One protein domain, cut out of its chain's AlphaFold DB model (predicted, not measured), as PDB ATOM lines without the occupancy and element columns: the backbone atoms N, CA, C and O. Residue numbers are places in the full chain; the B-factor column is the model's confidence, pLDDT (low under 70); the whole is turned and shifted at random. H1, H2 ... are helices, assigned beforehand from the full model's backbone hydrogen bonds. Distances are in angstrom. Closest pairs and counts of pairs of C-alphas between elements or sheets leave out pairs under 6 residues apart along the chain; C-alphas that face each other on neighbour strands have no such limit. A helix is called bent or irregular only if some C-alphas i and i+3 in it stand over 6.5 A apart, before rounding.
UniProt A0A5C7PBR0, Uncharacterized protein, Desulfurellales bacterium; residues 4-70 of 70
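AT A GLANCE: This is residues 4 to 70 of the 70 residues of an uncharacterized protein of Desulfurellales bacterium (UniProt A0A5C7PBR0). Three helices, H3, H4 and H5, pack on each other as a small core, their centres making a triangle: H4 and H5 meet near their last turns as a V, and H3 crosses both steeply. The two short helices that come first, H2 and then H1 farther out, lead away from this core, and the link of residues 30 to 36 loops between H1 and the core. The printed part has 67 residues with five named helices, H1 to H5 in that order, and no named strand; the class is all helix. It is compact, with a radius of gyration of the C-alphas of 11.3 A and spans of 30 by 22 by 17 A.

IN THESE COORDINATES: H1, residues 4 to 11, begins with C-alpha 4 at (201.760, 152.107, 163.028) and is 10.5 A long. H2, residues 14 to 17, is neither bent nor irregular, but only just: C-alphas 14 and 17 are 6.1 A apart. H3, residues 20 to 29, is 14.3 A long and begins with C-alpha 20 at (182.428, 154.348, 177.022). H4, residues 37 to 48, is 16.2 A long. H5, residues 54 to 68, is the longest helix at 19.6 A and ends with C-alpha 68 at (180.595, 166.496, 176.510). H5 is irregular: C-alphas 58 and 61 are 8.8 A apart, and its line is a rough one.

HOW THE PARTS SIT: H3 and H4 touch, the closest C-alphas being those of Leu 20 and Ala 43 at 4.7 A; they run opposite ways at a steep tilt of 68 degrees, only just short of about perpendicular. H3 and H5 touch, closest at the C-alphas of Leu 28 and Ala 60, 5.7 A apart, and run opposite ways at a steep tilt of 61 degrees. H4, with residues 44 to 48 alone, and H5, with residues 63 to 67 alone, touch; the closest C-alphas are those of Cys 48 and Ile 67 at 5.4 A. H4 and H5 run the same way at a steep tilt of 43 degrees. The helix packing is mostly crossed, with 0 of these 3 touching pairs at a shallow tilt. H2 is close to H3 but not clearly touching it, the closest C-alphas being those of Trp 15 and Arg 23 at 6.0 A. H2 is apart from H4 and H5. H1 and H2 meet only through their link. H1 is apart from H3, H4 and H5. In H1, H3 and H4 every O i to N i+4 pair is within hydrogen-bond range; in H5 6 of 11 are, and H2 is too short for such a pair.

THE WHOLE: The two C-alphas farthest apart are those of Glu 4 and Lys 70, at 32.9 A. The printed part has no cut and ends at residue 70, the chain's last residue. The links H1 to H2, H2 to H3 and H4 to H5 are tight, the link H3 to H4 is short with 7 residues, and no link is long. The mean pLDDT of the printed part is 94.3, and no printed residue is under 70.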
ATOM      1  N   GLU A   4     201.065 153.098 162.213       96.62
ATOM      2  CA  GLU A   4     201.760 152.107 163.028       96.62
ATOM      3  C   GLU A   4     201.296 152.196 164.485       96.62
ATOM      4  O   GLU A   4     200.979 151.176 165.091       96.62
ATOM      5  N   ASP A   5     201.133 153.415 165.010       95.25
ATOM      6  CA  ASP A   5     200.576 153.635 166.347       95.25
ATOM      7  C   ASP A   5     199.126 153.148 166.464       95.25
ATOM      8  O   ASP A   5     198.754 152.589 167.493       95.25
ATOM      9  N   ALA A   6     198.301 153.350 165.427       94.62
ATOM     10  CA  ALA A   6     196.912 152.886 165.421       94.62
ATOM     11  C   ALA A   6     196.829 151.357 165.431       94.62
ATOM     12  O   ALA A   6     196.000 150.795 166.144       94.62
ATOM     13  N   ILE A   7     197.719 150.691 164.689       95.50
ATOM     14  CA  ILE A   7     197.838 149.229 164.694       95.50
ATOM     15  C   ILE A   7     198.310 148.748 166.068       95.50
ATOM     16  O   ILE A   7     197.674 147.881 166.654       95.50
ATOM     17  N   ALA A   8     199.350 149.359 166.639       96.56
ATOM     18  CA  ALA A   8     199.842 148.990 167.965       96.56
ATOM     19  C   ALA A   8     198.797 149.236 169.069       96.56
ATOM     20  O   ALA A   8     198.695 148.467 170.022       96.56
ATOM     21  N   PHE A   9     197.998 150.301 168.954       95.75
ATOM     22  CA  PHE A   9     196.874 150.566 169.852       95.75
ATOM     23  C   PHE A   9     195.795 149.485 169.725       95.75
ATOM     24  O   PHE A   9     195.302 149.008 170.753       95.75
ATOM     25  N   TYR A  10     195.481 149.087 168.485       95.56
ATOM     26  CA  TYR A  10     194.549 148.009 168.170       95.56
ATOM     27  C   TYR A  10     195.005 146.669 168.776       95.56
ATOM     28  O   TYR A  10     194.282 146.017 169.526       95.56
ATOM     29  N   GLU A  11     196.242 146.266 168.498       96.12
ATOM     30  CA  GLU A  11     196.812 145.002 168.973       96.12
ATOM     31  C   GLU A  11     196.901 144.947 170.501       96.12
ATOM     32  O   GLU A  11     196.612 143.918 171.109       96.12
ATOM     33  N   ALA A  12     197.228 146.075 171.133       95.56
ATOM     34  CA  ALA A  12     197.292 146.192 172.584       95.56
ATOM     35  C   ALA A  12     195.918 146.325 173.265       95.56
ATOM     36  O   ALA A  12     195.874 146.440 174.490       95.56
ATOM     37  N   LYS A  13     194.803 146.345 172.516       95.75
ATOM     38  CA  LYS A  13     193.437 146.406 173.070       95.75
ATOM     39  C   LYS A  13     193.186 147.572 174.030       95.75
ATOM     40  O   LYS A  13     192.373 147.488 174.948       95.75
ATOM     41  N   LYS A  14     193.867 148.703 173.820       93.38
ATOM     42  CA  LYS A  14     193.898 149.816 174.788       93.38
ATOM     43  C   LYS A  14     192.526 150.438 175.074       93.38
ATOM     44  O   LYS A  14     192.331 151.006 176.145       93.38
ATOM     45  N   TRP A  15     191.564 150.315 174.159       93.44
ATOM     46  CA  TRP A  15     190.201 150.823 174.353       93.44
ATOM     47  C   TRP A  15     189.349 149.976 175.303       93.44
ATOM     48  O   TRP A  15     188.329 150.473 175.787       93.44
ATOM     49  N   GLU A  16     189.721 148.720 175.579       94.00
ATOM     50  CA  GLU A  16     188.969 147.847 176.495       94.00
ATOM     51  C   GLU A  16     188.995 148.386 177.933       94.00
ATOM     52  O   GLU A  16     188.021 148.231 178.663       94.00
ATOM     53  N   GLN A  17     190.074 149.078 178.315       93.06
ATOM     54  CA  GLN A  17     190.240 149.675 179.645       93.06
ATOM     55  C   GLN A  17     189.603 151.067 179.777       93.06
ATOM     56  O   GLN A  17     189.482 151.582 180.886       93.06
ATOM     57  N   MET A  18     189.204 151.682 178.661       93.94
ATOM     58  CA  MET A  18     188.576 153.001 178.648       93.94
ATOM     59  C   MET A  18     187.087 152.898 178.976       93.94
ATOM     60  O   MET A  18     186.401 151.963 178.552       93.94
ATOM     61  N   THR A  19     186.556 153.913 179.652       95.12
ATOM     62  CA  THR A  19     185.104 154.079 179.774       95.12
ATOM     63  C   THR A  19     184.467 154.316 178.399       95.12
ATOM     64  O   THR A  19     185.130 154.727 177.445       95.12
ATOM     65  N   LEU A  20     183.151 154.103 178.280       94.88
ATOM     66  CA  LEU A  20     182.428 154.348 177.022       94.88
ATOM     67  C   LEU A  20     182.594 155.798 176.536       94.88
ATOM     68  O   LEU A  20     182.815 156.019 175.346       94.88
ATOM     69  N   LYS A  21     182.562 156.770 177.460       95.31
ATOM     70  CA  LYS A  21     182.741 158.195 177.151       95.31
ATOM     71  C   LYS A  21     184.152 158.487 176.649       95.31
ATOM     72  O   LYS A  21     184.309 159.134 175.617       95.31
ATOM     73  N   GLU A  22     185.175 157.976 177.330       95.50
ATOM     74  CA  GLU A  22     186.570 158.133 176.899       95.50
ATOM     75  C   GLU A  22     186.816 157.474 175.546       95.50
ATOM     76  O   GLU A  22     187.388 158.105 174.664       95.50
ATOM     77  N   ARG A  23     186.327 156.245 175.349       95.69
ATOM     78  CA  ARG A  23     186.456 155.511 174.086       95.69
ATOM     79  C   ARG A  23     185.839 156.288 172.926       95.69
ATOM     80  O   ARG A  23     186.481 156.456 171.889       95.69
ATOM     81  N   ALA A  24     184.613 156.778 173.114       95.50
ATOM     82  CA  ALA A  24     183.904 157.556 172.108       95.50
ATOM     83  C   ALA A  24     184.658 158.848 171.767       95.50
ATOM     84  O   ALA A  24     184.946 159.103 170.599       95.50
ATOM     85  N   LEU A  25     185.027 159.637 172.781       96.00
ATOM     86  CA  LEU A  25     185.727 160.909 172.586       96.00
ATOM     87  C   LEU A  25     187.121 160.723 171.983       96.00
ATOM     88  O   LEU A  25     187.527 161.523 171.144       96.00
ATOM     89  N   PHE A  26     187.843 159.678 172.388       95.88
ATOM     90  CA  PHE A  26     189.168 159.368 171.868       95.88
ATOM     91  C   PHE A  26     189.111 159.059 170.373       95.88
ATOM     92  O   PHE A  26     189.779 159.721 169.582       95.88
ATOM     93  N   GLN A  27     188.260 158.112 169.969       95.06
ATOM     94  CA  GLN A  27     188.162 157.714 168.567       95.06
ATOM     95  C   GLN A  27     187.524 158.801 167.686       95.06
ATOM     96  O   GLN A  27     187.920 158.918 166.532       95.06
ATOM     97  N   LEU A  28     186.601 159.627 168.206       95.44
ATOM     98  CA  LEU A  28     186.057 160.791 167.480       95.44
ATOM     99  C   LEU A  28     187.116 161.874 167.212       95.44
ATOM    100  O   LEU A  28     186.990 162.621 166.242       95.44
ATOM    101  N   LYS A  29     188.137 161.985 168.072       95.00
ATOM    102  CA  LYS A  29     189.250 162.940 167.927       95.00
ATOM    103  C   LYS A  29     190.418 162.368 167.118       95.00
ATOM    104  O   LYS A  29     191.249 163.135 166.638       95.00
ATOM    105  N   GLU A  30     190.487 161.050 166.956       94.19
ATOM    106  CA  GLU A  30     191.533 160.370 166.201       94.19
ATOM    107  C   GLU A  30     191.090 160.092 164.748       94.19
ATOM    108  O   GLU A  30     190.179 159.294 164.525       94.19
ATOM    109  N   PRO A  31     191.768 160.663 163.734       91.69
ATOM    110  CA  PRO A  31     191.422 160.439 162.327       91.69
ATOM    111  C   PRO A  31     191.546 158.985 161.848       91.69
ATOM    112  O   PRO A  31     190.971 158.623 160.822       91.69
ATOM    113  N   ARG A  32     192.343 158.158 162.533       93.25
ATOM    114  CA  ARG A  32     192.587 156.756 162.176       93.25
ATOM    115  C   ARG A  32     191.784 155.824 163.082       93.25
ATOM    116  O   ARG A  32     191.863 155.909 164.304       93.25
ATOM    117  N   LEU A  33     191.043 154.893 162.487       93.12
ATOM    118  CA  LEU A  33     190.343 153.858 163.249       93.12
ATOM    119  C   LEU A  33     191.375 152.950 163.942       93.12
ATOM    120  O   LEU A  33     192.149 152.275 163.266       93.12
ATOM    121  N   CYS A  34     191.397 152.963 165.276       94.81
ATOM    122  CA  CYS A  34     192.371 152.235 166.105       94.81
ATOM    123  C   CYS A  34     191.718 151.184 167.022       94.81
ATOM    124  O   CYS A  34     192.381 150.563 167.845       94.81
ATOM    125  N   MET A  35     190.414 150.964 166.867       95.06
ATOM    126  CA  MET A  35     189.614 149.955 167.563       95.06
ATOM    127  C   MET A  35     188.526 149.419 166.617       95.06
ATOM    128  O   MET A  35     188.262 150.050 165.589       95.06
ATOM    129  N   PRO A  36     187.869 148.286 166.920       95.94
ATOM    130  CA  PRO A  36     186.750 147.796 166.127       95.94
ATOM    131  C   PRO A  36     185.661 148.862 165.978       95.94
ATOM    132  O   PRO A  36     185.260 149.503 166.952       95.94
ATOM    133  N   PHE A  37     185.145 149.033 164.758       93.94
ATOM    134  CA  PHE A  37     184.090 150.016 164.499       93.94
ATOM    135  C   PHE A  37     182.830 149.749 165.333       93.94
ATOM    136  O   PHE A  37     182.178 150.692 165.761       93.94
ATOM    137  N   THR A  38     182.519 148.483 165.615       94.31
ATOM    138  CA  THR A  38     181.405 148.085 166.488       94.31
ATOM    139  C   THR A  38     181.555 148.646 167.900       94.31
ATOM    140  O   THR A  38     180.625 149.266 168.407       94.31
ATOM    141  N   ASP A  39     182.741 148.510 168.500       95.38
ATOM    142  CA  ASP A  39     183.028 148.982 169.860       95.38
ATOM    143  C   ASP A  39     183.005 150.507 169.942       95.38
ATOM    144  O   ASP A  39     182.558 151.084 170.936       95.38
ATOM    145  N   PHE A  40     183.505 151.160 168.893       95.56
ATOM    146  CA  PHE A  40     183.457 152.605 168.744       95.56
ATOM    147  C   PHE A  40     182.016 153.109 168.612       95.56
ATOM    148  O   PHE A  40     181.594 153.992 169.358       95.56
ATOM    149  N   HIS A  41     181.252 152.536 167.682       95.50
ATOM    150  CA  HIS A  41     179.877 152.931 167.392       95.50
ATOM    151  C   HIS A  41     178.965 152.728 168.600       95.50
ATOM    152  O   HIS A  41     178.200 153.629 168.951       95.50
ATOM    153  N   GLU A  42     179.108 151.597 169.290       95.56
ATOM    154  CA  GLU A  42     178.399 151.326 170.536       95.56
ATOM    155  C   GLU A  42     178.764 152.343 171.623       95.56
ATOM    156  O   GLU A  42     177.876 152.881 172.286       95.56
ATOM    157  N   ALA A  43     180.054 152.648 171.794       95.88
ATOM    158  CA  ALA A  43     180.500 153.621 172.783       95.88
ATOM    159  C   ALA A  43     179.947 155.023 172.514       95.88
ATOM    160  O   ALA A  43     179.506 155.686 173.453       95.88
ATOM    161  N   VAL A  44     179.906 155.457 171.252       96.12
ATOM    162  CA  VAL A  44     179.310 156.744 170.866       96.12
ATOM    163  C   VAL A  44     177.808 156.732 171.137       96.12
ATOM    164  O   VAL A  44     177.314 157.631 171.808       96.12
ATOM    165  N   GLY A  45     177.085 155.694 170.707       95.94
ATOM    166  CA  GLY A  45     175.640 155.587 170.933       95.94
ATOM    167  C   GLY A  45     175.265 155.577 172.416       95.94
ATOM    168  O   GLY A  45     174.363 156.298 172.845       95.94
ATOM    169  N   LYS A  46     176.009 154.825 173.235       96.44
ATOM    170  CA  LYS A  46     175.817 154.802 174.691       96.44
ATOM    171  C   LYS A  46     176.172 156.137 175.344       96.44
ATOM    172  O   LYS A  46     175.443 156.572 176.229       96.44
ATOM    173  N   SER A  47     177.228 156.809 174.886       95.94
ATOM    174  CA  SER A  47     177.632 158.122 175.413       95.94
ATOM    175  C   SER A  47     176.650 159.232 175.028       95.94
ATOM    176  O   SER A  47     176.318 160.074 175.858       95.94
ATOM    177  N   CYS A  48     176.112 159.203 173.806       94.00
ATOM    178  CA  CYS A  48     175.027 160.085 173.381       94.00
ATOM    179  C   CYS A  48     173.677 159.684 173.995       94.00
ATOM    180  O   CYS A  48     172.742 160.479 173.993       94.00
ATOM    181  N   GLY A  49     173.529 158.470 174.533       94.88
ATOM    182  CA  GLY A  49     172.267 157.948 175.067       94.88
ATOM    183  C   GLY A  49     171.160 157.804 174.014       94.88
ATOM    184  O   GLY A  49     169.983 157.879 174.359       94.88
ATOM    185  N   ARG A  50     171.527 157.649 172.738       94.69
ATOM    186  CA  ARG A  50     170.612 157.433 171.609       94.69
ATOM    187  C   ARG A  50     171.302 156.602 170.526       94.69
ATOM    188  O   ARG A  50     172.532 156.592 170.463       94.69
ATOM    189  N   PRO A  51     170.548 155.947 169.633       93.62
ATOM    190  CA  PRO A  51     171.124 155.407 168.412       93.62
ATOM    191  C   PRO A  51     171.830 156.518 167.621       93.62
ATOM    192  O   PRO A  51     171.278 157.604 167.432       93.62
ATOM    193  N   VAL A  52     173.053 156.232 167.183       94.56
ATOM    194  CA  VAL A  52     173.834 157.092 166.288       94.56
ATOM    195  C   VAL A  52     173.921 156.393 164.944       94.56
ATOM    196  O   VAL A  52     174.112 155.180 164.888       94.56
ATOM    197  N   TYR A  53     173.761 157.120 163.853       93.44
ATOM    198  CA  TYR A  53     173.846 156.565 162.509       93.44
ATOM    199  C   TYR A  53     175.230 156.788 161.903       93.44
ATOM    200  O   TYR A  53     175.919 157.756 162.212       93.44
ATOM    201  N   ALA A  54     175.624 155.914 160.971       90.19
ATOM    202  CA  ALA A  54     176.946 155.965 160.344       90.19
ATOM    203  C   ALA A  54     177.259 157.322 159.669       90.19
ATOM    204  O   ALA A  54     178.401 157.772 159.676       90.19
ATOM    205  N   HIS A  55     176.247 158.000 159.115       91.94
ATOM    206  CA  HIS A  55     176.419 159.303 158.467       91.94
ATOM    207  C   HIS A  55     176.712 160.443 159.458       91.94
ATOM    208  O   HIS A  55     177.292 161.451 159.066       91.94
ATOM    209  N   GLU A  56     176.358 160.295 160.739       94.06
ATOM    210  CA  GLU A  56     176.615 161.318 161.760       94.06
ATOM    211  C   GLU A  56     178.107 161.435 162.092       94.06
ATOM    212  O   GLU A  56     178.575 162.512 162.453       94.06
ATOM    213  N   PHE A  57     178.890 160.368 161.885       92.06
ATOM    214  CA  PHE A  57     180.346 160.393 162.070       92.06
ATOM    215  C   PHE A  57     181.069 161.324 161.091       92.06
ATOM    216  O   PHE A  57     182.198 161.726 161.367       92.06
ATOM    217  N   ALA A  58     180.421 161.730 159.990       92.06
ATOM    218  CA  ALA A  58     180.941 162.781 159.116       92.06
ATOM    219  C   ALA A  58     181.048 164.139 159.836       92.06
ATOM    220  O   ALA A  58     181.842 164.987 159.436       92.06
ATOM    221  N   ASN A  59     180.282 164.338 160.917       93.81
ATOM    222  CA  ASN A  59     180.354 165.509 161.782       93.81
ATOM    223  C   ASN A  59     180.755 165.112 163.212       93.81
ATOM    224  O   ASN A  59     179.995 165.269 164.171       93.81
ATOM    225  N   ALA A  60     181.985 164.615 163.357       93.38
ATOM    226  CA  ALA A  60     182.535 164.215 164.651       93.38
ATOM    227  C   ALA A  60     182.470 165.337 165.707       93.38
ATOM    228  O   ALA A  60     182.228 165.059 166.879       93.38
ATOM    229  N   ALA A  61     182.617 166.605 165.305       94.44
ATOM    230  CA  ALA A  61     182.544 167.751 166.213       94.44
ATOM    231  C   ALA A  61     181.172 167.881 166.897       94.44
ATOM    232  O   ALA A  61     181.109 168.147 168.097       94.44
ATOM    233  N   ALA A  62     180.077 167.653 166.161       94.81
ATOM    234  CA  ALA A  62     178.733 167.669 166.735       94.81
ATOM    235  C   ALA A  62     178.536 166.540 167.761       94.81
ATOM    236  O   ALA A  62     178.014 166.792 168.845       94.81
ATOM    237  N   LEU A  63     179.017 165.328 167.455       94.81
ATOM    238  CA  LEU A  63     178.951 164.182 168.370       94.81
ATOM    239  C   LEU A  63     179.786 164.411 169.637       94.81
ATOM    240  O   LEU A  63     179.317 164.135 170.737       94.81
ATOM    241  N   ILE A  64     180.997 164.965 169.506       95.38
ATOM    242  CA  ILE A  64     181.841 165.328 170.656       95.38
ATOM    243  C   ILE A  64     181.105 166.320 171.561       95.38
ATOM    244  O   ILE A  64     181.011 166.092 172.766       95.38
ATOM    245  N   ALA A  65     180.540 167.385 170.986       95.75
ATOM    246  CA  ALA A  65     179.813 168.394 171.748       95.75
ATOM    247  C   ALA A  65     178.559 167.829 172.439       95.75
ATOM    248  O   ALA A  65     178.204 168.281 173.526       95.75
ATOM    249  N   GLU A  66     177.879 166.856 171.826       95.25
ATOM    250  CA  GLU A  66     176.746 166.156 172.439       95.25
ATOM    251  C   GLU A  66     177.192 165.301 173.636       95.25
ATOM    252  O   GLU A  66     176.585 165.382 174.704       95.25
ATOM    253  N   ILE A  67     178.282 164.541 173.488       94.75
ATOM    254  CA  ILE A  67     178.839 163.684 174.546       94.75
ATOM    255  C   ILE A  67     179.379 164.508 175.723       94.75
ATOM    256  O   ILE A  67     179.242 164.108 176.877       94.75
ATOM    257  N   GLU A  68     180.018 165.647 175.460       92.38
ATOM    258  CA  GLU A  68     180.595 166.496 176.510       92.38
ATOM    259  C   GLU A  68     179.524 167.203 177.359       92.38
ATOM    260  O   GLU A  68     179.771 167.482 178.529       92.38
ATOM    261  N   LYS A  69     178.325 167.438 176.808       89.81
ATOM    262  CA  LYS A  69     177.188 168.054 177.518       89.81
ATOM    263  C   LYS A  69     176.407 167.092 178.423       89.81
ATOM    264  O   LYS A  69     175.546 167.563 179.166       89.81
ATOM    265  N   LYS A  70     176.661 165.784 178.334       76.56
ATOM    266  CA  LYS A  70     176.044 164.741 179.167       76.56
ATOM    267  C   LYS A  70     176.974 164.294 180.287       76.56
ATOM    268  O   LYS A  70     176.447 164.067 181.392       76.56
TER     269      LYS A  70